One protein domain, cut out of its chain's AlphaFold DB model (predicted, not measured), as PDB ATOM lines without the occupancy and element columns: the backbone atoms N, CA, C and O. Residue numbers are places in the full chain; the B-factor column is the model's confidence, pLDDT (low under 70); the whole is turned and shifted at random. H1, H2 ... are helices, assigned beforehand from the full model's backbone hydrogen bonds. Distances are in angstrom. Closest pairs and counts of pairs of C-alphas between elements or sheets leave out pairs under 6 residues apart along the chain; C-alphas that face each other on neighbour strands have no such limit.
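AT A GLANCE: This is residues 4 to 116 and 124 to 198 of the 422 residues of an uncharacterized protein of Euryarchaeota archaeon (UniProt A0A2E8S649). Two long helices, H4 and H7, cross in the core of an elongated body built of helices; H1 and H6 pack on H4, and H8 folds back along H7 as a helical hairpin, covering one side. Short H2 and H3 lie toward one end of the long axis and short H5 toward the other. The printed part has 188 residues with eight named helices, H1 to H8 in chain order, and no named strand; the class is all helix. It is only just compact, close to loose, with a radius of gyration of the C-alphas of 19.2 A, and spans 63 by 32 by 28 A, only just elongated.

HOW THE PARTS SIT: Begin with H1, residues 4 to 22, which touches H4, residues 51 to 71, at a steep tilt of 43 degrees, opposite ways; their closest C-alphas are those of Ser 6 and Ala 63, 5.7 A apart. Look at Ala 20: its C-alpha is 5.8 A from that of Val 30 in H2, residues 28 to 33, and these helices are close but not clearly touching. The same Ala 20 gives the closest C-alpha pair to H3, residues 40 to 48, with Arg 43 at 5.5 A; H1 touches H3 with residues 13 to 21 alone. H4 and H5, residues 73 to 79, touch only at the corner, where the C-alphas of Thr 69 and Gly 75 come closest, 3.9 A apart. H6, residues 88 to 110, touches H4 at a shallow tilt of 6 degrees, opposite ways, closest at the C-alphas of Cys 70 and Ile 96, 6.2 A. H7, residues 134 to 161, touches H4 at a steep tilt of 44 degrees, the same way, closest at the C-alphas of Leu 62 and Gly 146, 4.4 A; H4 and H7 are the hub, touching five helices each. H8, residues 175 to 196, forms a hairpin with H7 at a shallow tilt of 23 degrees, closest at the C-alphas of Ala 145 and Gly 186, 4.3 A. In H1, H2, H4, H5, H6 and H8 every O i to N i+4 pair is within hydrogen-bond range; in H3 it is 3 of 5 and in H7 21 of 24.

IN THESE COORDINATES: Find C-alpha 4 at (60.779, -65.463, 22.656); from there H1 runs 26.7 A. H4 measures 29.6 A, H6 32.5 A and H7 40.5 A, with a kink of 26 degrees near residue 155. H8 runs 28.6 A to C-alpha 196 at (95.367, -60.723, 19.130).

THE WHOLE: Residues 117 to 123 are not printed, and C-alphas 116 and 124 are 20.0 A apart across the cut. The link from H7 to H8 is long, 13 residues. Mean pLDDT of the printed part is 76.2; residues 80 to 87, 113 to 116 and 162 to 198 are under 70.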
ATOM      1  N   ILE A   4      60.934 -66.251  23.888       81.25
ATOM      2  CA  ILE A   4      60.779 -65.463  22.656       81.25
ATOM      3  C   ILE A   4      62.090 -64.745  22.284       81.25
ATOM      4  O   ILE A   4      62.502 -64.901  21.137       81.25
ATOM      5  N   PRO A   5      62.807 -64.062  23.203       79.38
ATOM      6  CA  PRO A   5      64.083 -63.434  22.857       79.38
ATOM      7  C   PRO A   5      65.115 -64.430  22.311       79.38
ATOM      8  O   PRO A   5      65.793 -64.134  21.338       79.38
ATOM      9  N   SER A   6      65.195 -65.643  22.868       82.38
ATOM     10  CA  SER A   6      66.122 -66.685  22.402       82.38
ATOM     11  C   SER A   6      65.794 -67.183  20.997       82.38
ATOM     12  O   SER A   6      66.691 -67.376  20.184       82.38
ATOM     13  N   ILE A   7      64.505 -67.382  20.713       86.31
ATOM     14  CA  ILE A   7      64.028 -67.799  19.390       86.31
ATOM     15  C   ILE A   7      64.328 -66.703  18.364       86.31
ATOM     16  O   ILE A   7      64.835 -66.999  17.287       86.31
ATOM     17  N   LEU A   8      64.069 -65.439  18.714       87.12
ATOM     18  CA  LEU A   8      64.370 -64.295  17.857       87.12
ATOM     19  C   LEU A   8      65.872 -64.175  17.576       87.12
ATOM     20  O   LEU A   8      66.243 -64.025  16.419       87.12
ATOM     21  N   LEU A   9      66.735 -64.328  18.588       87.75
ATOM     22  CA  LEU A   9      68.193 -64.360  18.401       87.75
ATOM     23  C   LEU A   9      68.624 -65.492  17.455       87.75
ATOM     24  O   LEU A   9      69.474 -65.282  16.595       87.75
ATOM     25  N   GLY A  10      68.006 -66.672  17.571       88.94
ATOM     26  CA  GLY A  10      68.247 -67.786  16.651       88.94
ATOM     27  C   GLY A  10      67.862 -67.461  15.204       88.94
ATOM     28  O   GLY A  10      68.615 -67.786  14.290       88.94
ATOM     29  N   PHE A  11      66.731 -66.781  14.989       91.50
ATOM     30  CA  PHE A  11      66.338 -66.310  13.658       91.50
ATOM     31  C   PHE A  11      67.284 -65.239  13.115       91.50
ATOM     32  O   PHE A  11      67.637 -65.306  11.943       91.50
ATOM     33  N   VAL A  12      67.720 -64.288  13.948       89.38
ATOM     34  CA  VAL A  12      68.696 -63.261  13.545       89.38
ATOM     35  C   VAL A  12      69.987 -63.917  13.059       89.38
ATOM     36  O   VAL A  12      70.404 -63.640  11.940       89.38
ATOM     37  N   LEU A  13      70.555 -64.853  13.832       90.25
ATOM     38  CA  LEU A  13      71.738 -65.605  13.403       90.25
ATOM     39  C   LEU A  13      71.482 -66.348  12.095       90.25
ATOM     40  O   LEU A  13      72.284 -66.263  11.172       90.25
ATOM     41  N   PHE A  14      70.363 -67.066  11.997       92.94
ATOM     42  CA  PHE A  14      70.028 -67.814  10.791       92.94
ATOM     43  C   PHE A  14      70.014 -66.919   9.545       92.94
ATOM     44  O   PHE A  14      70.631 -67.279   8.546       92.94
ATOM     45  N   PHE A  15      69.350 -65.760   9.610       91.56
ATOM     46  CA  PHE A  15      69.293 -64.828   8.485       91.56
ATOM     47  C   PHE A  15      70.651 -64.189   8.187       91.56
ATOM     48  O   PHE A  15      71.024 -64.126   7.024       91.56
ATOM     49  N   GLU A  16      71.435 -63.805   9.201       89.69
ATOM     50  CA  GLU A  16      72.783 -63.263   8.971       89.69
ATOM     51  C   GLU A  16      73.704 -64.273   8.279       89.69
ATOM     52  O   GLU A  16      74.378 -63.930   7.308       89.69
ATOM     53  N   TYR A  17      73.707 -65.532   8.727       93.06
ATOM     54  CA  TYR A  17      74.471 -66.588   8.063       93.06
ATOM     55  C   TYR A  17      73.940 -66.879   6.663       93.06
ATOM     56  O   TYR A  17      74.728 -67.070   5.739       93.06
ATOM     57  N   PHE A  18      72.621 -66.920   6.481       94.38
ATOM     58  CA  PHE A  18      72.024 -67.150   5.170       94.38
ATOM     59  C   PHE A  18      72.434 -66.061   4.173       94.38
ATOM     60  O   PHE A  18      72.946 -66.385   3.098       94.38
ATOM     61  N   ASP A  19      72.291 -64.790   4.549       92.25
ATOM     62  CA  ASP A  19      72.654 -63.639   3.722       92.25
ATOM     63  C   ASP A  19      74.157 -63.620   3.404       92.25
ATOM     64  O   ASP A  19      74.543 -63.351   2.265       92.25
ATOM     65  N   ALA A  20      75.012 -63.966   4.373       91.56
ATOM     66  CA  ALA A  20      76.460 -64.052   4.181       91.56
ATOM     67  C   ALA A  20      76.855 -65.147   3.184       91.56
ATOM     68  O   ALA A  20      77.641 -64.922   2.263       91.56
ATOM     69  N   LEU A  21      76.295 -66.348   3.351       93.25
ATOM     70  CA  LEU A  21      76.615 -67.503   2.515       93.25
ATOM     71  C   LEU A  21      76.106 -67.323   1.080       93.25
ATOM     72  O   LEU A  21      76.768 -67.758   0.132       93.25
ATOM     73  N   THR A  22      74.960 -66.657   0.924       93.25
ATOM     74  CA  THR A  22      74.321 -66.391  -0.372       93.25
ATOM     75  C   THR A  22      74.704 -65.045  -0.995       93.25
ATOM     76  O   THR A  22      74.304 -64.780  -2.125       93.25
ATOM     77  N   LEU A  23      75.534 -64.239  -0.318       90.69
ATOM     78  CA  LEU A  23      76.012 -62.926  -0.769       90.69
ATOM     79  C   LEU A  23      74.886 -61.930  -1.106       90.69
ATOM     80  O   LEU A  23      74.955 -61.216  -2.107       90.69
ATOM     81  N   VAL A  24      73.853 -61.845  -0.265       89.88
ATOM     82  CA  VAL A  24      72.752 -60.881  -0.453       89.88
ATOM     83  C   VAL A  24      73.254 -59.452  -0.216       89.88
ATOM     84  O   VAL A  24      73.309 -58.981   0.917       89.88
ATOM     85  N   LYS A  25      73.615 -58.736  -1.288       82.12
ATOM     86  CA  LYS A  25      74.165 -57.363  -1.222       82.12
ATOM     87  C   LYS A  25      73.165 -56.299  -0.757       82.12
ATOM     88  O   LYS A  25      73.588 -55.215  -0.363       82.12
ATOM     89  N   ASP A  26      71.867 -56.610  -0.757       83.44
ATOM     90  CA  ASP A  26      70.836 -55.750  -0.157       83.44
ATOM     91  C   ASP A  26      71.003 -55.643   1.367       83.44
ATOM     92  O   ASP A  26      70.551 -54.673   1.979       83.44
ATOM     93  N   ASN A  27      71.686 -56.611   1.987       85.94
ATOM     94  CA  ASN A  27      72.119 -56.506   3.368       85.94
ATOM     95  C   ASN A  27      73.395 -55.637   3.432       85.94
ATOM     96  O   ASN A  27      74.450 -56.049   2.932       85.94
ATOM     97  N   PRO A  28      73.351 -54.452   4.073       83.62
ATOM     98  CA  PRO A  28      74.481 -53.529   4.089       83.62
ATOM     99  C   PRO A  28      75.724 -54.130   4.754       83.62
ATOM    100  O   PRO A  28      76.835 -53.781   4.366       83.62
ATOM    101  N   ARG A  29      75.567 -55.065   5.702       85.00
ATOM    102  CA  ARG A  29      76.703 -55.747   6.341       85.00
ATOM    103  C   ARG A  29      77.396 -56.689   5.366       85.00
ATOM    104  O   ARG A  29      78.612 -56.634   5.234       85.00
ATOM    105  N   VAL A  30      76.639 -57.477   4.604       88.50
ATOM    106  CA  VAL A  30      77.210 -58.337   3.553       88.50
ATOM    107  C   VAL A  30      78.002 -57.498   2.552       88.50
ATOM    108  O   VAL A  30      79.129 -57.853   2.222       88.50
ATOM    109  N   ALA A  31      77.464 -56.356   2.122       86.69
ATOM    110  CA  ALA A  31      78.158 -55.449   1.209       86.69
ATOM    111  C   ALA A  31      79.418 -54.795   1.817       86.69
ATOM    112  O   ALA A  31      80.386 -54.551   1.100       86.69
ATOM    113  N   MET A  32      79.433 -54.525   3.130       86.81
ATOM    114  CA  MET A  32      80.588 -53.937   3.826       86.81
ATOM    115  C   MET A  32      81.775 -54.893   3.971       86.81
ATOM    116  O   MET A  32      82.908 -54.411   3.992       86.81
ATOM    117  N   TYR A  33      81.530 -56.200   4.093       86.19
ATOM    118  CA  TYR A  33      82.569 -57.189   4.411       86.19
ATOM    119  C   TYR A  33      82.894 -58.153   3.270       86.19
ATOM    120  O   TYR A  33      84.027 -58.604   3.172       86.19
ATOM    121  N   LEU A  34      81.922 -58.503   2.424       90.19
ATOM    122  CA  LEU A  34      82.056 -59.588   1.450       90.19
ATOM    123  C   LEU A  34      82.044 -59.048   0.023       90.19
ATOM    124  O   LEU A  34      81.190 -58.238  -0.339       90.19
ATOM    125  N   ASP A  35      82.942 -59.552  -0.820       89.75
ATOM    126  CA  ASP A  35      82.888 -59.416  -2.278       89.75
ATOM    127  C   ASP A  35      82.344 -60.701  -2.932       89.75
ATOM    128  O   ASP A  35      82.011 -61.680  -2.263       89.75
ATOM    129  N   ASP A  36      82.195 -60.692  -4.256       88.44
ATOM    130  CA  ASP A  36      81.659 -61.852  -4.982       88.44
ATOM    131  C   ASP A  36      82.651 -63.027  -5.033       88.44
ATOM    132  O   ASP A  36      82.253 -64.186  -5.193       88.44
ATOM    133  N   ASN A  37      83.940 -62.735  -4.841       89.69
ATOM    134  CA  ASN A  37      85.032 -63.702  -4.885       89.69
ATOM    135  C   ASN A  37      85.370 -64.288  -3.507       89.69
ATOM    136  O   ASN A  37      86.196 -65.198  -3.430       89.69
ATOM    137  N   THR A  38      84.727 -63.809  -2.436       88.38
ATOM    138  CA  THR A  38      85.086 -64.178  -1.069       88.38
ATOM    139  C   THR A  38      84.895 -65.686  -0.886       88.38
ATOM    140  O   THR A  38      83.804 -66.201  -1.182       88.38
ATOM    141  N   PRO A  39      85.917 -66.421  -0.410       89.81
ATOM    142  CA  PRO A  39      85.832 -67.850  -0.148       89.81
ATOM    143  C   PRO A  39      84.676 -68.221   0.783       89.81
ATOM    144  O   PRO A  39      84.329 -67.492   1.709       89.81
ATOM    145  N   PHE A  40      84.101 -69.409   0.584       88.56
ATOM    146  CA  PHE A  40      82.970 -69.894   1.384       88.56
ATOM    147  C   PHE A  40      83.245 -69.877   2.898       88.56
ATOM    148  O   PHE A  40      82.362 -69.530   3.679       88.56
ATOM    149  N   LEU A  41      84.465 -70.238   3.313       84.88
ATOM    150  CA  LEU A  41      84.835 -70.272   4.728       84.88
ATOM    151  C   LEU A  41      84.839 -68.867   5.350       84.88
ATOM    152  O   LEU A  41      84.333 -68.698   6.452       84.88
ATOM    153  N   GLU A  42      85.325 -67.861   4.626       86.00
ATOM    154  CA  GLU A  42      85.357 -66.462   5.077       86.00
ATOM    155  C   GLU A  42      83.956 -65.841   5.134       86.00
ATOM    156  O   GLU A  42      83.653 -65.077   6.049       86.00
ATOM    157  N   ARG A  43      83.034 -66.263   4.253       90.56
ATOM    158  CA  ARG A  43      81.609 -65.890   4.360       90.56
ATOM    159  C   ARG A  43      80.999 -66.331   5.690       90.56
ATOM    160  O   ARG A  43      80.195 -65.601   6.262       90.56
ATOM    161  N   PHE A  44      81.398 -67.497   6.204       88.56
ATOM    162  CA  PHE A  44      80.968 -67.978   7.523       88.56
ATOM    163  C   PHE A  44      81.548 -67.134   8.669       88.56
ATOM    164  O   PHE A  44      80.959 -67.065   9.744       88.56
ATOM    165  N   GLY A  45      82.681 -66.466   8.444       86.44
ATOM    166  CA  GLY A  45      83.291 -65.540   9.395       86.44
ATOM    167  C   GLY A  45      82.564 -64.202   9.512       86.44
ATOM    168  O   GLY A  45      82.684 -63.542  10.544       86.44
ATOM    169  N   MET A  46      81.773 -63.796   8.511       89.31
ATOM    170  CA  MET A  46      81.149 -62.466   8.494       89.31
ATOM    171  C   MET A  46      80.269 -62.192   9.726       89.31
ATOM    172  O   MET A  46      80.552 -61.210  10.413       89.31
ATOM    173  N   PRO A  47      79.316 -63.066  10.122       88.50
ATOM    174  CA  PRO A  47      78.451 -62.816  11.283       88.50
ATOM    175  C   PRO A  47      79.164 -62.791  12.643       88.50
ATOM    176  O   PRO A  47      78.535 -62.540  13.662       88.50
ATOM    177  N   ILE A  48      80.458 -63.106  12.717       84.94
ATOM    178  CA  ILE A  48      81.264 -62.965  13.944       84.94
ATOM    179  C   ILE A  48      82.349 -61.894  13.805       84.94
ATOM    180  O   ILE A  48      83.048 -61.610  14.773       84.94
ATOM    181  N   SER A  49      82.468 -61.282  12.623       79.69
ATOM    182  CA  SER A  49      83.463 -60.253  12.307       79.69
ATOM    183  C   SER A  49      83.033 -58.839  12.731       79.69
ATOM    184  O   SER A  49      83.821 -57.905  12.632       79.69
ATOM    185  N   HIS A  50      81.802 -58.662  13.223       78.50
ATOM    186  CA  HIS A  50      81.266 -57.374  13.680       78.50
ATOM    187  C   HIS A  50      80.563 -57.489  15.040       78.50
ATOM    188  O   HIS A  50      80.193 -58.581  15.477       78.50
ATOM    189  N   TRP A  51      80.375 -56.349  15.720       78.56
ATOM    190  CA  TRP A  51      79.883 -56.293  17.103       78.56
ATOM    191  C   TRP A  51      78.521 -56.947  17.285       78.56
ATOM    192  O   TRP A  51      78.357 -57.796  18.157       78.56
ATOM    193  N   GLU A  52      77.541 -56.587  16.463       81.50
ATOM    194  CA  GLU A  52      76.177 -57.084  16.613       81.50
ATOM    195  C   GLU A  52      76.121 -58.588  16.396       81.50
ATOM    196  O   GLU A  52      75.456 -59.292  17.150       81.50
ATOM    197  N   GLY A  53      76.864 -59.089  15.417       83.56
ATOM    198  CA  GLY A  53      76.970 -60.506  15.138       83.56
ATOM    199  C   GLY A  53      77.628 -61.247  16.304       83.56
ATOM    200  O   GLY A  53      77.053 -62.192  16.851       83.56
ATOM    201  N   ALA A  54      78.763 -60.747  16.806       81.81
ATOM    202  CA  ALA A  54      79.446 -61.298  17.977       81.81
ATOM    203  C   ALA A  54      78.559 -61.306  19.242       81.81
ATOM    204  O   ALA A  54      78.475 -62.314  19.951       81.81
ATOM    205  N   VAL A  55      77.832 -60.213  19.494       83.25
ATOM    206  CA  VAL A  55      76.845 -60.102  20.578       83.25
ATOM    207  C   VAL A  55      75.697 -61.086  20.384       83.25
ATOM    208  O   VAL A  55      75.282 -61.725  21.351       83.25
ATOM    209  N   THR A  56      75.203 -61.266  19.157       88.06
ATOM    210  CA  THR A  56      74.131 -62.229  18.867       88.06
ATOM    211  C   THR A  56      74.573 -63.649  19.229       88.06
ATOM    212  O   THR A  56      73.830 -64.373  19.894       88.06
ATOM    213  N   HIS A  57      75.806 -64.034  18.886       88.69
ATOM    214  CA  HIS A  57      76.387 -65.331  19.249       88.69
ATOM    215  C   HIS A  57      76.536 -65.503  20.763       88.69
ATOM    216  O   HIS A  57      76.134 -66.531  21.317       88.69
ATOM    217  N   PHE A  58      77.070 -64.485  21.440       86.75
ATOM    218  CA  PHE A  58      77.192 -64.458  22.895       86.75
ATOM    219  C   PHE A  58      75.825 -64.629  23.581       86.75
ATOM    220  O   PHE A  58      75.653 -65.495  24.444       86.75
ATOM    221  N   LEU A  59      74.825 -63.845  23.168       88.94
ATOM    222  CA  LEU A  59      73.471 -63.883  23.722       88.94
ATOM    223  C   LEU A  59      72.755 -65.199  23.419       88.94
ATOM    224  O   LEU A  59      72.015 -65.702  24.264       88.94
ATOM    225  N   PHE A  60      72.982 -65.778  22.240       90.75
ATOM    226  CA  PHE A  60      72.434 -67.079  21.881       90.75
ATOM    227  C   PHE A  60      73.014 -68.193  22.759       90.75
ATOM    228  O   PHE A  60      72.263 -69.002  23.307       90.75
ATOM    229  N   ALA A  61      74.329 -68.208  22.992       89.62
ATOM    230  CA  ALA A  61      74.942 -69.166  23.911       89.62
ATOM    231  C   ALA A  61      74.476 -68.988  25.361       89.62
ATOM    232  O   ALA A  61      74.196 -69.975  26.050       89.62
ATOM    233  N   LEU A  62      74.330 -67.739  25.812       88.06
ATOM    234  CA  LEU A  62      73.727 -67.425  27.105       88.06
ATOM    235  C   LEU A  62      72.299 -67.981  27.188       88.06
ATOM    236  O   LEU A  62      71.951 -68.657  28.155       88.06
ATOM    237  N   ALA A  63      71.482 -67.756  26.158       90.88
ATOM    238  CA  ALA A  63      70.123 -68.274  26.079       90.88
ATOM    239  C   ALA A  63      70.075 -69.807  26.149       90.88
ATOM    240  O   ALA A  63      69.253 -70.351  26.886       90.88
ATOM    241  N   LEU A  64      70.977 -70.508  25.453       89.50
ATOM    242  CA  LEU A  64      71.087 -71.966  25.527       89.50
ATOM    243  C   LEU A  64      71.453 -72.443  26.939       89.50
ATOM    244  O   LEU A  64      70.848 -73.395  27.435       89.50
ATOM    245  N   HIS A  65      72.392 -71.775  27.615       87.50
ATOM    246  CA  HIS A  65      72.766 -72.100  28.994       87.50
ATOM    247  C   HIS A  65      71.588 -71.926  29.963       87.50
ATOM    248  O   HIS A  65      71.301 -72.807  30.781       87.50
ATOM    249  N   LEU A  66      70.891 -70.791  29.867       88.12
ATOM    250  CA  LEU A  66      69.719 -70.487  30.687       88.12
ATOM    251  C   LEU A  66      68.586 -71.484  30.412       88.12
ATOM    252  O   LEU A  66      68.014 -72.036  31.352       88.12
ATOM    253  N   GLY A  67      68.312 -71.769  29.137       88.00
ATOM    254  CA  GLY A  67      67.321 -72.749  28.690       88.00
ATOM    255  C   GLY A  67      67.604 -74.140  29.226       88.00
ATOM    256  O   GLY A  67      66.758 -74.739  29.888       88.00
ATOM    257  N   ASN A  68      68.832 -74.621  29.042       87.44
ATOM    258  CA  ASN A  68      69.264 -75.914  29.558       87.44
ATOM    259  C   ASN A  68      69.123 -75.995  31.088       87.44
ATOM    260  O   ASN A  68      68.710 -77.023  31.629       87.44
ATOM    261  N   THR A  69      69.417 -74.904  31.798       84.12
ATOM    262  CA  THR A  69      69.312 -74.857  33.260       84.12
ATOM    263  C   THR A  69      67.855 -74.873  33.737       84.12
ATOM    264  O   THR A  69      67.545 -75.548  34.716       84.12
ATOM    265  N   CYS A  70      66.954 -74.172  33.046       84.88
ATOM    266  CA  CYS A  70      65.536 -74.087  33.407       84.88
ATOM    267  C   CYS A  70      64.725 -75.327  32.999       84.88
ATOM    268  O   CYS A  70      63.766 -75.689  33.683       84.88
ATOM    269  N   GLU A  71      65.070 -75.959  31.875       84.19
ATOM    270  CA  GLU A  71      64.262 -77.032  31.282       84.19
ATOM    271  C   GLU A  71      64.709 -78.437  31.700       84.19
ATOM    272  O   GLU A  71      63.890 -79.358  31.725       84.19
ATOM    273  N   THR A  72      65.979 -78.629  32.077       84.56
ATOM    274  CA  THR A  72      66.466 -79.952  32.493       84.56
ATOM    275  C   THR A  72      66.312 -80.179  33.994       84.56
ATOM    276  O   THR A  72      66.595 -79.307  34.813       84.56
ATOM    277  N   ALA A  73      65.956 -81.408  34.385       79.31
ATOM    278  CA  ALA A  73      65.880 -81.792  35.798       79.31
ATOM    279  C   ALA A  73      67.225 -81.600  36.525       79.31
ATOM    280  O   ALA A  73      67.262 -81.175  37.680       79.31
ATOM    281  N   LYS A  74      68.344 -81.867  35.835       79.25
ATOM    282  CA  LYS A  74      69.695 -81.636  36.366       79.25
ATOM    283  C   LYS A  74      69.950 -80.146  36.602       79.25
ATOM    284  O   LYS A  74      70.371 -79.794  37.702       79.25
ATOM    285  N   GLY A  75      69.657 -79.291  35.622       76.25
ATOM    286  CA  GLY A  75      69.785 -77.839  35.742       76.25
ATOM    287  C   GLY A  75      68.952 -77.275  36.889       76.25
ATOM    288  O   GLY A  75      69.484 -76.612  37.779       76.25
ATOM    289  N   LEU A  76      67.676 -77.654  36.948       77.00
ATOM    290  CA  LEU A  76      66.768 -77.217  38.001       77.00
ATOM    291  C   LEU A  76      67.263 -77.666  39.382       77.00
ATOM    292  O   LEU A  76      67.309 -76.861  40.308       77.00
ATOM    293  N   SER A  77      67.751 -78.907  39.503       75.00
ATOM    294  CA  SER A  77      68.330 -79.415  40.753       75.00
ATOM    295  C   SER A  77      69.581 -78.647  41.205       75.00
ATOM    296  O   SER A  77      69.838 -78.543  42.403       75.00
ATOM    297  N   LEU A  78      70.364 -78.079  40.282       73.94
ATOM    298  CA  LEU A  78      71.519 -77.249  40.634       73.94
ATOM    299  C   LEU A  78      71.072 -75.910  41.232       73.94
ATOM    300  O   LEU A  78      71.673 -75.450  42.205       73.94
ATOM    301  N   VAL A  79      69.999 -75.322  40.696       74.00
ATOM    302  CA  VAL A  79      69.437 -74.048  41.167       74.00
ATOM    303  C   VAL A  79      68.667 -74.225  42.480       74.00
ATOM    304  O   VAL A  79      68.782 -73.392  43.373       74.00
ATOM    305  N   THR A  80      67.950 -75.334  42.668       69.44
ATOM    306  CA  THR A  80      67.127 -75.580  43.867       69.44
ATOM    307  C   THR A  80      67.858 -76.312  44.999       69.44
ATOM    308  O   THR A  80      67.230 -76.743  45.959       69.44
ATOM    309  N   ARG A  81      69.188 -76.483  44.936       69.19
ATOM    310  CA  ARG A  81      69.965 -77.308  45.897       69.19
ATOM    311  C   ARG A  81      69.486 -78.766  45.992       69.19
ATOM    312  O   ARG A  81      69.539 -79.361  47.065       69.19
ATOM    313  N   ARG A  82      69.025 -79.349  44.884       65.75
ATOM    314  CA  ARG A  82      68.457 -80.707  44.813       65.75
ATOM    315  C   ARG A  82      67.252 -80.902  45.742       65.75
ATOM    316  O   ARG A  82      66.958 -82.024  46.141       65.75
ATOM    317  N   GLN A  83      66.567 -79.818  46.099       61.88
ATOM    318  CA  GLN A  83      65.343 -79.891  46.885       61.88
ATOM    319  C   GLN A  83      64.205 -80.315  45.964       61.88
ATOM    320  O   GLN A  83      63.965 -79.675  44.944       61.88
ATOM    321  N   ASN A  84      63.501 -81.385  46.329       58.12
ATOM    322  CA  ASN A  84      62.216 -81.721  45.729       58.12
ATOM    323  C   ASN A  84      61.136 -80.964  46.506       58.12
ATOM    324  O   ASN A  84      60.742 -81.378  47.594       58.12
ATOM    325  N   HIS A  85      60.704 -79.822  45.975       61.56
ATOM    326  CA  HIS A  85      59.573 -79.073  46.517       61.56
ATOM    327  C   HIS A  85      58.256 -79.546  45.889       61.56
ATOM    328  O   HIS A  85      58.241 -79.847  44.693       61.56
ATOM    329  N   PRO A  86      57.143 -79.546  46.646       58.31
ATOM    330  CA  PRO A  86      55.812 -79.804  46.094       58.31
ATOM    331  C   PRO A  86      55.403 -78.765  45.034       58.31
ATOM    332  O   PRO A  86      54.568 -79.065  44.189       58.31
ATOM    333  N   ASP A  87      56.042 -77.588  45.028       67.81
ATOM    334  CA  ASP A  87      55.759 -76.470  44.119       67.81
ATOM    335  C   ASP A  87      56.884 -76.218  43.089       67.81
ATOM    336  O   ASP A  87      57.280 -75.092  42.768       67.81
ATOM    337  N   MET A  88      57.476 -77.308  42.587       73.62
ATOM    338  CA  MET A  88      58.569 -77.247  41.607       73.62
ATOM    339  C   MET A  88      58.154 -76.541  40.307       73.62
ATOM    340  O   MET A  88      58.978 -75.900  39.656       73.62
ATOM    341  N   ASN A  89      56.870 -76.625  39.951       79.81
ATOM    342  CA  ASN A  89      56.320 -75.966  38.770       79.81
ATOM    343  C   ASN A  89      56.313 -74.439  38.916       79.81
ATOM    344  O   ASN A  89      56.764 -73.758  37.998       79.81
ATOM    345  N   ASP A  90      55.889 -73.895  40.060       77.94
ATOM    346  CA  ASP A  90      55.942 -72.450  40.314       77.94
ATOM    347  C   ASP A  90      57.391 -71.937  40.344       77.94
ATOM    348  O   ASP A  90      57.730 -70.931  39.717       77.94
ATOM    349  N   THR A  91      58.293 -72.695  40.973       76.25
ATOM    350  CA  THR A  91      59.729 -72.368  40.989       76.25
ATOM    351  C   THR A  91      60.318 -72.340  39.576       76.25
ATOM    352  O   THR A  91      61.056 -71.415  39.230       76.25
ATOM    353  N   LYS A  92      59.963 -73.319  38.734       83.12
ATOM    354  CA  LYS A  92      60.371 -73.364  37.326       83.12
ATOM    355  C   LYS A  92      59.844 -72.150  36.557       83.12
ATOM    356  O   LYS A  92      60.615 -71.522  35.839       83.12
ATOM    357  N   ILE A  93      58.570 -71.787  36.725       83.56
ATOM    358  CA  ILE A  93      57.967 -70.617  36.064       83.56
ATOM    359  C   ILE A  93      58.709 -69.336  36.457       83.56
ATOM    360  O   ILE A  93      59.121 -68.573  35.585       83.56
ATOM    361  N   LYS A  94      58.957 -69.130  37.754       80.94
ATOM    362  CA  LYS A  94      59.696 -67.963  38.256       80.94
ATOM    363  C   LYS A  94      61.127 -67.902  37.721       80.94
ATOM    364  O   LYS A  94      61.588 -66.827  37.334       80.94
ATOM    365  N   LEU A  95      61.815 -69.043  37.646       82.38
ATOM    366  CA  LEU A  95      63.168 -69.133  37.094       82.38
ATOM    367  C   LEU A  95      63.202 -68.829  35.589       82.38
ATOM    368  O   LEU A  95      64.101 -68.132  35.120       82.38
ATOM    369  N   ILE A  96      62.209 -69.307  34.839       85.81
ATOM    370  CA  ILE A  96      62.043 -69.006  33.415       85.81
ATOM    371  C   ILE A  96      61.798 -67.504  33.209       85.81
ATOM    372  O   ILE A  96      62.441 -66.891  32.358       85.81
ATOM    373  N   SER A  97      60.922 -66.888  34.008       83.56
ATOM    374  CA  SER A  97      60.669 -65.443  33.954       83.56
ATOM    375  C   SER A  97      61.913 -64.619  34.287       83.56
ATOM    376  O   SER A  97      62.208 -63.652  33.589       83.56
ATOM    377  N   TYR A  98      62.677 -65.026  35.305       83.25
ATOM    378  CA  TYR A  98      63.952 -64.402  35.662       83.25
ATOM    379  C   TYR A  98      64.973 -64.492  34.519       83.25
ATOM    380  O   TYR A  98      65.557 -63.482  34.129       83.25
ATOM    381  N   SER A  99      65.141 -65.682  33.933       85.38
ATOM    382  CA  SER A  99      66.050 -65.909  32.804       85.38
ATOM    383  C   SER A  99      65.659 -65.096  31.569       85.38
ATOM    384  O   SER A  99      66.517 -64.462  30.959       85.38
ATOM    385  N   GLY A 100      64.365 -65.057  31.231       84.56
ATOM    386  CA  GLY A 100      63.853 -64.249  30.122       84.56
ATOM    387  C   GLY A 100      64.046 -62.748  30.349       84.56
ATOM    388  O   GLY A 100      64.440 -62.038  29.426       84.56
ATOM    389  N   GLY A 101      63.835 -62.269  31.581       82.94
ATOM    390  CA  GLY A 101      64.071 -60.873  31.956       82.94
ATOM    391  C   GLY A 101      65.540 -60.465  31.835       82.94
ATOM    392  O   GLY A 101      65.832 -59.409  31.274       82.94
ATOM    393  N   ILE A 102      66.471 -61.315  32.285       83.31
ATOM    394  CA  ILE A 102      67.906 -61.064  32.095       83.31
ATOM    395  C   ILE A 102      68.262 -61.045  30.617       83.31
ATOM    396  O   ILE A 102      68.959 -60.135  30.183       83.31
ATOM    397  N   LEU A 103      67.791 -62.030  29.850       86.88
ATOM    398  CA  LEU A 103      68.104 -62.105  28.430       86.88
ATOM    399  C   LEU A 103      67.613 -60.850  27.699       86.88
ATOM    400  O   LEU A 103      68.378 -60.267  26.945       86.88
ATOM    401  N   ALA A 104      66.401 -60.373  27.999       85.06
ATOM    402  CA  ALA A 104      65.887 -59.120  27.454       85.06
ATOM    403  C   ALA A 104      66.750 -57.906  27.847       85.06
ATOM    404  O   ALA A 104      67.080 -57.094  26.987       85.06
ATOM    405  N   CYS A 105      67.167 -57.798  29.116       83.31
ATOM    406  CA  CYS A 105      68.056 -56.718  29.560       83.31
ATOM    407  C   CYS A 105      69.412 -56.761  28.844       83.31
ATOM    408  O   CYS A 105      69.927 -55.721  28.451       83.31
ATOM    409  N   MET A 106      69.980 -57.955  28.657       85.12
ATOM    410  CA  MET A 106      71.245 -58.142  27.945       85.12
ATOM    411  C   MET A 106      71.110 -57.798  26.463       85.12
ATOM    412  O   MET A 106      71.985 -57.146  25.913       85.12
ATOM    413  N   THR A 107      70.005 -58.180  25.819       85.44
ATOM    414  CA  THR A 107      69.734 -57.792  24.432       85.44
ATOM    415  C   THR A 107      69.634 -56.273  24.299       85.44
ATOM    416  O   THR A 107      70.283 -55.701  23.435       85.44
ATOM    417  N   ILE A 108      68.889 -55.597  25.176       83.94
ATOM    418  CA  ILE A 108      68.744 -54.134  25.109       83.94
ATOM    419  C   ILE A 108      70.070 -53.420  25.410       83.94
ATOM    420  O   ILE A 108      70.376 -52.422  24.773       83.94
ATOM    421  N   GLY A 109      70.856 -53.915  26.370       79.56
ATOM    422  CA  GLY A 109      72.097 -53.259  26.795       79.56
ATOM    423  C   GLY A 109      73.322 -53.518  25.915       79.56
ATOM    424  O   GLY A 109      74.305 -52.795  26.053       79.56
ATOM    425  N   LEU A 110      73.293 -54.537  25.047       81.44
ATOM    426  CA  LEU A 110      74.427 -54.900  24.184       81.44
ATOM    427  C   LEU A 110      74.245 -54.534  22.712       81.44
ATOM    428  O   LEU A 110      75.234 -54.535  21.977       81.44
ATOM    429  N   TYR A 111      73.021 -54.253  22.266       80.62
ATOM    430  CA  TYR A 111      72.802 -53.753  20.913       80.62
ATOM    431  C   TYR A 111      72.857 -52.225  20.899       80.62
ATOM    432  O   TYR A 111      72.092 -51.592  21.634       80.62
ATOM    433  N   PRO A 112      73.690 -51.622  20.035       70.56
ATOM    434  CA  PRO A 112      73.675 -50.180  19.858       70.56
ATOM    435  C   PRO A 112      72.324 -49.721  19.296       70.56
ATOM    436  O   PRO A 112      71.679 -50.430  18.523       70.56
ATOM    437  N   ILE A 113      71.911 -48.501  19.653       66.06
ATOM    438  CA  ILE A 113      70.641 -47.895  19.200       66.06
ATOM    439  C   ILE A 113      70.556 -47.855  17.662       66.06
ATOM    440  O   ILE A 113      69.477 -48.038  17.098       66.06
ATOM    441  N   ASP A 114      71.703 -47.722  16.993       66.06
ATOM    442  CA  ASP A 114      71.812 -47.622  15.535       66.06
ATOM    443  C   ASP A 114      72.158 -48.961  14.855       66.06
ATOM    444  O   ASP A 114      72.423 -48.992  13.654       66.06
ATOM    445  N   ALA A 115      72.136 -50.080  15.596       62.00
ATOM    446  CA  ALA A 115      72.494 -51.417  15.100       62.00
ATOM    447  C   ALA A 115      71.763 -51.812  13.805       62.00
ATOM    448  O   ALA A 115      72.266 -52.619  13.025       62.00
ATOM    449  N   PHE A 116      70.569 -51.262  13.583       64.69
ATOM    450  CA  PHE A 116      69.678 -51.623  12.483       64.69
ATOM    451  C   PHE A 116      69.489 -50.492  11.467       64.69
ATOM    452  O   PHE A 116      68.445 -50.429  10.815       64.69
ATOM    453  N   ALA A 124      81.622 -51.799  -2.777       81.19
ATOM    454  CA  ALA A 124      82.758 -52.682  -2.548       81.19
ATOM    455  C   ALA A 124      82.987 -52.828  -1.034       81.19
ATOM    456  O   ALA A 124      82.624 -51.904  -0.296       81.19
ATOM    457  N   PRO A 125      83.606 -53.929  -0.569       82.75
ATOM    458  CA  PRO A 125      83.917 -54.105   0.843       82.75
ATOM    459  C   PRO A 125      84.783 -52.967   1.371       82.75
ATOM    460  O   PRO A 125      85.763 -52.560   0.746       82.75
ATOM    461  N   THR A 126      84.417 -52.459   2.539       81.88
ATOM    462  CA  THR A 126      85.130 -51.380   3.233       81.88
ATOM    463  C   THR A 126      85.737 -51.841   4.552       81.88
ATOM    464  O   THR A 126      86.425 -51.060   5.204       81.88
ATOM    465  N   LYS A 127      85.445 -53.074   4.977       79.88
ATOM    466  CA  LYS A 127      85.851 -53.634   6.265       79.88
ATOM    467  C   LYS A 127      86.515 -54.993   6.081       79.88
ATOM    468  O   LYS A 127      86.231 -55.705   5.122       79.88
ATOM    469  N   THR A 128      87.403 -55.329   7.008       77.06
ATOM    470  CA  THR A 128      88.164 -56.581   7.013       77.06
ATOM    471  C   THR A 128      87.400 -57.682   7.741       77.06
ATOM    472  O   THR A 128      86.725 -57.422   8.738       77.06
ATOM    473  N   LEU A 129      87.504 -58.910   7.238       78.31
ATOM    474  CA  LEU A 129      86.951 -60.104   7.871       78.31
ATOM    475  C   LEU A 129      87.948 -60.727   8.844       78.31
ATOM    476  O   LEU A 129      89.140 -60.435   8.814       78.31
ATOM    477  N   ILE A 130      87.430 -61.609   9.694       74.31
ATOM    478  CA  ILE A 130      88.249 -62.603  10.381       74.31
ATOM    479  C   ILE A 130      88.629 -63.691   9.371       74.31
ATOM    480  O   ILE A 130      87.752 -64.285   8.738       74.31
ATOM    481  N   ASP A 131      89.921 -63.994   9.279       72.88
ATOM    482  CA  ASP A 131      90.451 -64.894   8.261       72.88
ATOM    483  C   ASP A 131      90.588 -66.346   8.752       72.88
ATOM    484  O   ASP A 131      91.003 -66.639   9.876       72.88
ATOM    485  N   GLY A 132      90.285 -67.293   7.857       75.88
ATOM    486  CA  GLY A 132      90.704 -68.695   7.950       75.88
ATOM    487  C   GLY A 132      90.483 -69.386   9.305       75.88
ATOM    488  O   GLY A 132      89.365 -69.762   9.658       75.88
ATOM    489  N   PHE A 133      91.581 -69.650  10.026       74.00
ATOM    490  CA  PHE A 133      91.590 -70.432  11.272       74.00
ATOM    491  C   PHE A 133      91.004 -69.674  12.476       74.00
ATOM    492  O   PHE A 133      90.563 -70.308  13.438       74.00
ATOM    493  N   ASP A 134      90.922 -68.346  12.412       76.81
ATOM    494  CA  ASP A 134      90.445 -67.527  13.528       76.81
ATOM    495  C   ASP A 134      88.915 -67.541  13.649       76.81
ATOM    496  O   ASP A 134      88.370 -67.297  14.728       76.81
ATOM    497  N   ILE A 135      88.207 -67.926  12.581       81.06
ATOM    498  CA  ILE A 135      86.744 -68.058  12.546       81.06
ATOM    499  C   ILE A 135      86.238 -69.081  13.582       81.06
ATOM    500  O   ILE A 135      85.469 -68.700  14.472       81.06
ATOM    501  N   PRO A 136      86.644 -70.370  13.544       80.88
ATOM    502  CA  PRO A 136      86.173 -71.351  14.521       80.88
ATOM    503  C   PRO A 136      86.634 -71.037  15.949       80.88
ATOM    504  O   PRO A 136      85.897 -71.321  16.896       80.88
ATOM    505  N   VAL A 137      87.817 -70.438  16.121       78.81
ATOM    506  CA  VAL A 137      88.339 -70.037  17.438       78.81
ATOM    507  C   VAL A 137      87.483 -68.921  18.036       78.81
ATOM    508  O   VAL A 137      87.050 -69.032  19.184       78.81
ATOM    509  N   THR A 138      87.174 -67.892  17.249       77.94
ATOM    510  CA  THR A 138      86.344 -66.758  17.673       77.94
ATOM    511  C   THR A 138      84.915 -67.199  17.964       77.94
ATOM    512  O   THR A 138      84.373 -66.876  19.022       77.94
ATOM    513  N   ALA A 139      84.314 -68.013  17.089       81.75
ATOM    514  CA  ALA A 139      82.984 -68.570  17.318       81.75
ATOM    515  C   ALA A 139      82.929 -69.377  18.625       81.75
ATOM    516  O   ALA A 139      82.044 -69.163  19.454       81.75
ATOM    517  N   LEU A 140      83.902 -70.268  18.854       82.31
ATOM    518  CA  LEU A 140      83.982 -71.041  20.091       82.31
ATOM    519  C   LEU A 140      84.151 -70.132  21.314       82.31
ATOM    520  O   LEU A 140      83.472 -70.338  22.319       82.31
ATOM    521  N   ALA A 141      85.010 -69.116  21.232       78.38
ATOM    522  CA  ALA A 141      85.242 -68.178  22.322       78.38
ATOM    523  C   ALA A 141      83.973 -67.391  22.689       78.38
ATOM    524  O   ALA A 141      83.639 -67.302  23.870       78.38
ATOM    525  N   LEU A 142      83.219 -66.896  21.699       80.44
ATOM    526  CA  LEU A 142      81.946 -66.197  21.912       80.44
ATOM    527  C   LEU A 142      80.891 -67.104  22.553       80.44
ATOM    528  O   LEU A 142      80.214 -66.705  23.505       80.44
ATOM    529  N   LEU A 143      80.787 -68.349  22.080       84.38
ATOM    530  CA  LEU A 143      79.863 -69.331  22.645       84.38
ATOM    531  C   LEU A 143      80.244 -69.693  24.090       84.38
ATOM    532  O   LEU A 143      79.384 -69.745  24.971       84.38
ATOM    533  N   MET A 144      81.533 -69.903  24.366       80.44
ATOM    534  CA  MET A 144      82.026 -70.167  25.719       80.44
ATOM    535  C   MET A 144      81.807 -68.966  26.642       80.44
ATOM    536  O   MET A 144      81.367 -69.150  27.776       80.44
ATOM    537  N   ALA A 145      82.046 -67.744  26.161       76.25
ATOM    538  CA  ALA A 145      81.812 -66.520  26.918       76.25
ATOM    539  C   ALA A 145      80.336 -66.382  27.321       76.25
ATOM    540  O   ALA A 145      80.045 -66.172  28.501       76.25
ATOM    541  N   GLY A 146      79.404 -66.579  26.380       80.38
ATOM    542  CA  GLY A 146      77.965 -66.549  26.663       80.38
ATOM    543  C   GLY A 146      77.539 -67.630  27.657       80.38
ATOM    544  O   GLY A 146      76.810 -67.362  28.615       80.38
ATOM    545  N   TRP A 147      78.062 -68.848  27.495       82.56
ATOM    546  CA  TRP A 147      77.789 -69.952  28.414       82.56
ATOM    547  C   TRP A 147      78.304 -69.678  29.835       82.56
ATOM    548  O   TRP A 147      77.596 -69.911  30.820       82.56
ATOM    549  N   PHE A 148      79.525 -69.157  29.968       76.38
ATOM    550  CA  PHE A 148      80.105 -68.827  31.269       76.38
ATOM    551  C   PHE A 148      79.410 -67.646  31.940       76.38
ATOM    552  O   PHE A 148      79.202 -67.701  33.153       76.38
ATOM    553  N   ALA A 149      78.965 -66.643  31.177       75.81
ATOM    554  CA  ALA A 149      78.177 -65.526  31.696       75.81
ATOM    555  C   ALA A 149      76.833 -65.976  32.305       75.81
ATOM    556  O   ALA A 149      76.343 -65.358  33.251       75.81
ATOM    557  N   GLY A 150      76.257 -67.090  31.838       76.75
ATOM    558  CA  GLY A 150      75.045 -67.673  32.421       76.75
ATOM    559  C   GLY A 150      75.235 -68.227  33.839       76.75
ATOM    560  O   GLY A 150      74.329 -68.151  34.671       76.75
ATOM    561  N   THR A 151      76.436 -68.709  34.163       75.88
ATOM    562  CA  THR A 151      76.734 -69.357  35.452       75.88
ATOM    563  C   THR A 151      76.525 -68.442  36.673       75.88
ATOM    564  O   THR A 151      75.787 -68.839  37.581       75.88
ATOM    565  N   PRO A 152      77.105 -67.225  36.757       70.75
ATOM    566  CA  PRO A 152      76.849 -66.329  37.888       70.75
ATOM    567  C   PRO A 152      75.385 -65.902  37.986       70.75
ATOM    568  O   PRO A 152      74.853 -65.795  39.089       70.75
ATOM    569  N   LEU A 153      74.713 -65.695  36.852       76.19
ATOM    570  CA  LEU A 153      73.302 -65.312  36.825       76.19
ATOM    571  C   LEU A 153      72.420 -66.403  37.443       76.19
ATOM    572  O   LEU A 153      71.513 -66.098  38.222       76.19
ATOM    573  N   MET A 154      72.729 -67.673  37.162       76.31
ATOM    574  CA  MET A 154      72.063 -68.832  37.767       76.31
ATOM    575  C   MET A 154      72.414 -69.017  39.240       76.31
ATOM    576  O   MET A 154      71.567 -69.434  40.033       76.31
ATOM    577  N   LEU A 155      73.626 -68.649  39.649       73.56
ATOM    578  CA  LEU A 155      73.999 -68.624  41.057       73.56
ATOM    579  C   LEU A 155      73.202 -67.566  41.848       73.56
ATOM    580  O   LEU A 155      72.760 -67.844  42.962       73.56
ATOM    581  N   VAL A 156      72.950 -66.384  41.276       72.94
ATOM    582  CA  VAL A 156      72.063 -65.370  41.884       72.94
ATOM    583  C   VAL A 156      70.614 -65.861  41.938       72.94
ATOM    584  O   VAL A 156      69.962 -65.730  42.980       72.94
ATOM    585  N   ALA A 157      70.133 -66.490  40.861       75.50
ATOM    586  CA  ALA A 157      68.797 -67.084  40.799       75.50
ATOM    587  C   ALA A 157      68.593 -68.129  41.901       75.50
ATOM    588  O   ALA A 157      67.597 -68.105  42.619       75.50
ATOM    589  N   ARG A 158      69.581 -69.009  42.095       76.38
ATOM    590  CA  ARG A 158      69.596 -70.009  43.170       76.38
ATOM    591  C   ARG A 158      69.403 -69.375  44.534       76.38
ATOM    592  O   ARG A 158      68.664 -69.920  45.350       76.38
ATOM    593  N   HIS A 159      70.032 -68.231  44.797       73.62
ATOM    594  CA  HIS A 159      69.758 -67.516  46.033       73.62
ATOM    595  C   HIS A 159      68.298 -67.081  46.077       73.62
ATOM    596  O   HIS A 159      67.579 -67.537  46.956       73.62
ATOM    597  N   HIS A 160      67.800 -66.318  45.112       70.69
ATOM    598  CA  HIS A 160      66.397 -65.884  45.135       70.69
ATOM    599  C   HIS A 160      65.398 -67.032  45.356       70.69
ATOM    600  O   HIS A 160      64.574 -66.956  46.270       70.69
ATOM    601  N   PHE A 161      65.550 -68.136  44.626       70.12
ATOM    602  CA  PHE A 161      64.570 -69.220  44.605       70.12
ATOM    603  C   PHE A 161      64.790 -70.333  45.637       70.12
ATOM    604  O   PHE A 161      63.849 -71.067  45.927       70.12
ATOM    605  N   SER A 162      65.976 -70.472  46.246       68.06
ATOM    606  CA  SER A 162      66.160 -71.487  47.297       68.06
ATOM    607  C   SER A 162      65.463 -71.074  48.600       68.06
ATOM    608  O   SER A 162      65.633 -69.949  49.084       68.06
ATOM    609  N   GLN A 163      64.667 -71.985  49.172       59.38
ATOM    610  CA  GLN A 163      63.876 -71.719  50.383       59.38
ATOM    611  C   GLN A 163      64.601 -72.058  51.694       59.38
ATOM    612  O   GLN A 163      64.194 -71.591  52.754       59.38
ATOM    613  N   GLN A 164      65.691 -72.831  51.664       55.38
ATOM    614  CA  GLN A 164      66.412 -73.167  52.896       55.38
ATOM    615  C   GLN A 164      67.362 -72.055  53.362       55.38
ATOM    616  O   GLN A 164      68.248 -71.623  52.621       55.38
ATOM    617  N   GLY A 165      67.284 -71.732  54.657       52.34
ATOM    618  CA  GLY A 165      68.431 -71.271  55.439       52.34
ATOM    619  C   GLY A 165      69.424 -72.424  55.588       52.34
ATOM    620  O   GLY A 165      69.361 -73.196  56.538       52.34
ATOM    621  N   GLY A 166      70.273 -72.624  54.581       49.50
ATOM    622  CA  GLY A 166      71.262 -73.698  54.605       49.50
ATOM    623  C   GLY A 166      72.411 -73.388  55.562       49.50
ATOM    624  O   GLY A 166      72.842 -72.236  55.666       49.50
ATOM    625  N   VAL A 167      72.951 -74.437  56.192       51.69
ATOM    626  CA  VAL A 167      74.235 -74.398  56.909       51.69
ATOM    627  C   VAL A 167      75.265 -73.685  56.021       51.69
ATOM    628  O   VAL A 167      75.301 -73.954  54.815       51.69
ATOM    629  N   PRO A 168      76.086 -72.761  56.551       53.47
ATOM    630  CA  PRO A 168      77.111 -72.090  55.760       53.47
ATOM    631  C   PRO A 168      78.173 -73.097  55.291       53.47
ATOM    632  O   PRO A 168      79.178 -73.347  55.962       53.47
ATOM    633  N   GLU A 169      77.946 -73.687  54.120       55.41
ATOM    634  CA  GLU A 169      78.906 -74.542  53.432       55.41
ATOM    635  C   GLU A 169      80.099 -73.705  52.948       55.41
ATOM    636  O   GLU A 169      79.963 -72.587  52.435       55.41
ATOM    637  N   LEU A 170      81.303 -74.241  53.156       49.56
ATOM    638  CA  LEU A 170      82.557 -73.539  52.872       49.56
ATOM    639  C   LEU A 170      82.983 -73.645  51.396       49.56
ATOM    640  O   LEU A 170      83.847 -72.876  50.989       49.56
ATOM    641  N   GLU A 171      82.409 -74.583  50.631       51.03
ATOM    642  CA  GLU A 171      82.947 -75.068  49.343       51.03
ATOM    643  C   GLU A 171      82.357 -74.374  48.101       51.03
ATOM    644  O   GLU A 171      83.085 -74.042  47.169       51.03
ATOM    645  N   TRP A 172      81.077 -73.992  48.127       54.66
ATOM    646  CA  TRP A 172      80.420 -73.230  47.052       54.66
ATOM    647  C   TRP A 172      80.786 -71.735  46.860       54.66
ATOM    648  O   TRP A 172      80.431 -71.174  45.827       54.66
ATOM    649  N   PRO A 173      81.493 -71.026  47.760       49.75
ATOM    650  CA  PRO A 173      81.769 -69.602  47.597       49.75
ATOM    651  C   PRO A 173      83.035 -69.248  46.844       49.75
ATOM    652  O   PRO A 173      83.299 -68.062  46.685       49.75
ATOM    653  N   LEU A 174      83.813 -70.233  46.399       51.34
ATOM    654  CA  LEU A 174      84.772 -70.007  45.326       51.34
ATOM    655  C   LEU A 174      84.047 -69.895  43.985       51.34
ATOM    656  O   LEU A 174      84.495 -69.125  43.156       51.34
ATOM    657  N   LEU A 175      82.885 -70.535  43.798       57.94
ATOM    658  CA  LEU A 175      82.145 -70.472  42.534       57.94
ATOM    659  C   LEU A 175      81.574 -69.092  42.217       57.94
ATOM    660  O   LEU A 175      81.485 -68.782  41.047       57.94
ATOM    661  N   HIS A 176      81.243 -68.243  43.194       55.06
ATOM    662  CA  HIS A 176      80.779 -66.873  42.921       55.06
ATOM    663  C   HIS A 176      81.884 -65.919  42.423       55.06
ATOM    664  O   HIS A 176      81.722 -65.368  41.337       55.06
ATOM    665  N   PRO A 177      83.026 -65.750  43.116       54.28
ATOM    666  CA  PRO A 177      84.152 -64.983  42.597       54.28
ATOM    667  C   PRO A 177      84.806 -65.679  41.406       54.28
ATOM    668  O   PRO A 177      85.239 -64.979  40.507       54.28
ATOM    669  N   LEU A 178      84.824 -67.019  41.333       57.19
ATOM    670  CA  LEU A 178      85.224 -67.720  40.110       57.19
ATOM    671  C   LEU A 178      84.229 -67.456  38.984       57.19
ATOM    672  O   LEU A 178      84.667 -67.271  37.871       57.19
ATOM    673  N   SER A 179      82.917 -67.371  39.225       55.22
ATOM    674  CA  SER A 179      81.930 -67.029  38.188       55.22
ATOM    675  C   SER A 179      82.018 -65.569  37.751       55.22
ATOM    676  O   SER A 179      81.899 -65.282  36.563       55.22
ATOM    677  N   GLY A 180      82.309 -64.655  38.681       57.00
ATOM    678  CA  GLY A 180      82.669 -63.272  38.379       57.00
ATOM    679  C   GLY A 180      83.961 -63.203  37.570       57.00
ATOM    680  O   GLY A 180      84.000 -62.523  36.553       57.00
ATOM    681  N   PHE A 181      84.973 -63.987  37.953       58.78
ATOM    682  CA  PHE A 181      86.229 -64.156  37.227       58.78
ATOM    683  C   PHE A 181      86.020 -64.797  35.853       58.78
ATOM    684  O   PHE A 181      86.627 -64.332  34.911       58.78
ATOM    685  N   TYR A 182      85.136 -65.787  35.698       56.88
ATOM    686  CA  TYR A 182      84.787 -66.420  34.420       56.88
ATOM    687  C   TYR A 182      84.013 -65.462  33.511       56.88
ATOM    688  O   TYR A 182      84.215 -65.476  32.303       56.88
ATOM    689  N   THR A 183      83.179 -64.589  34.081       56.59
ATOM    690  CA  THR A 183      82.534 -63.495  33.334       56.59
ATOM    691  C   THR A 183      83.572 -62.473  32.891       56.59
ATOM    692  O   THR A 183      83.588 -62.074  31.733       56.59
ATOM    693  N   TRP A 184      84.505 -62.125  33.781       58.31
ATOM    694  CA  TRP A 184      85.684 -61.327  33.453       58.31
ATOM    695  C   TRP A 184      86.595 -62.010  32.430       58.31
ATOM    696  O   TRP A 184      87.172 -61.320  31.612       58.31
ATOM    697  N   LEU A 185      86.701 -63.339  32.416       56.47
ATOM    698  CA  LEU A 185      87.478 -64.115  31.446       56.47
ATOM    699  C   LEU A 185      86.800 -64.141  30.079       56.47
ATOM    700  O   LEU A 185      87.489 -64.068  29.073       56.47
ATOM    701  N   GLY A 186      85.464 -64.182  30.031       55.72
ATOM    702  CA  GLY A 186      84.704 -63.961  28.799       55.72
ATOM    703  C   GLY A 186      84.915 -62.549  28.246       55.72
ATOM    704  O   GLY A 186      85.134 -62.382  27.051       55.72
ATOM    705  N   MET A 187      84.951 -61.543  29.126       57.53
ATOM    706  CA  MET A 187      85.224 -60.143  28.769       57.53
ATOM    707  C   MET A 187      86.667 -59.895  28.332       57.53
ATOM    708  O   MET A 187      86.906 -59.250  27.316       57.53
ATOM    709  N   LEU A 188      87.631 -60.440  29.069       55.62
ATOM    710  CA  LEU A 188      89.037 -60.452  28.691       55.62
ATOM    711  C   LEU A 188      89.246 -61.276  27.428       55.62
ATOM    712  O   LEU A 188      90.141 -60.945  26.676       55.62
ATOM    713  N   GLY A 189      88.417 -62.289  27.162       55.03
ATOM    714  CA  GLY A 189      88.376 -63.019  25.900       55.03
ATOM    715  C   GLY A 189      87.976 -62.118  24.735       55.03
ATOM    716  O   GLY A 189      88.686 -62.089  23.744       55.03
ATOM    717  N   LEU A 190      86.916 -61.315  24.871       53.22
ATOM    718  CA  LEU A 190      86.522 -60.325  23.854       53.22
ATOM    719  C   LEU A 190      87.616 -59.271  23.612       53.22
ATOM    720  O   LEU A 190      87.916 -58.942  22.467       53.22
ATOM    721  N   ILE A 191      88.250 -58.785  24.684       53.38
ATOM    722  CA  ILE A 191      89.383 -57.846  24.613       53.38
ATOM    723  C   ILE A 191      90.630 -58.527  24.019       53.38
ATOM    724  O   ILE A 191      91.357 -57.919  23.245       53.38
ATOM    725  N   PHE A 192      90.882 -59.792  24.351       50.00
ATOM    726  CA  PHE A 192      92.006 -60.577  23.843       50.00
ATOM    727  C   PHE A 192      91.840 -60.888  22.357       50.00
ATOM    728  O   PHE A 192      92.809 -60.757  21.623       50.00
ATOM    729  N   ILE A 193      90.630 -61.224  21.901       51.88
ATOM    730  CA  ILE A 193      90.315 -61.370  20.474       51.88
ATOM    731  C   ILE A 193      90.598 -60.032  19.774       51.88
ATOM    732  O   ILE A 193      91.366 -60.001  18.823       51.88
ATOM    733  N   HIS A 194      90.112 -58.906  20.315       51.75
ATOM    734  CA  HIS A 194      90.397 -57.575  19.764       51.75
ATOM    735  C   HIS A 194      91.903 -57.262  19.632       51.75
ATOM    736  O   HIS A 194      92.323 -56.693  18.631       51.75
ATOM    737  N   VAL A 195      92.716 -57.651  20.621       51.75
ATOM    738  CA  VAL A 195      94.167 -57.383  20.647       51.75
ATOM    739  C   VAL A 195      94.986 -58.381  19.815       51.75
ATOM    740  O   VAL A 195      96.049 -58.015  19.324       51.75
ATOM    741  N   TRP A 196      94.549 -59.639  19.690       45.59
ATOM    742  CA  TRP A 196      95.367 -60.723  19.130       45.59
ATOM    743  C   TRP A 196      95.063 -61.050  17.667       45.59
ATOM    744  O   TRP A 196      95.971 -61.448  16.946       45.59
ATOM    745  N   THR A 197      93.814 -60.907  17.218       50.66
ATOM    746  CA  THR A 197      93.415 -61.300  15.852       50.66
ATOM    747  C   THR A 197      93.319 -60.109  14.892       50.66
ATOM    748  O   THR A 197      92.593 -60.196  13.909       50.66
ATOM    749  N   ASP A 198      93.952 -58.963  15.210       47.12
ATOM    750  CA  ASP A 198      93.718 -57.657  14.550       47.12
ATOM    751  C   ASP A 198      92.214 -57.353  14.371       47.12
ATOM    752  O   ASP A 198      91.774 -56.632  13.472       47.12
TER     753      ASP A 198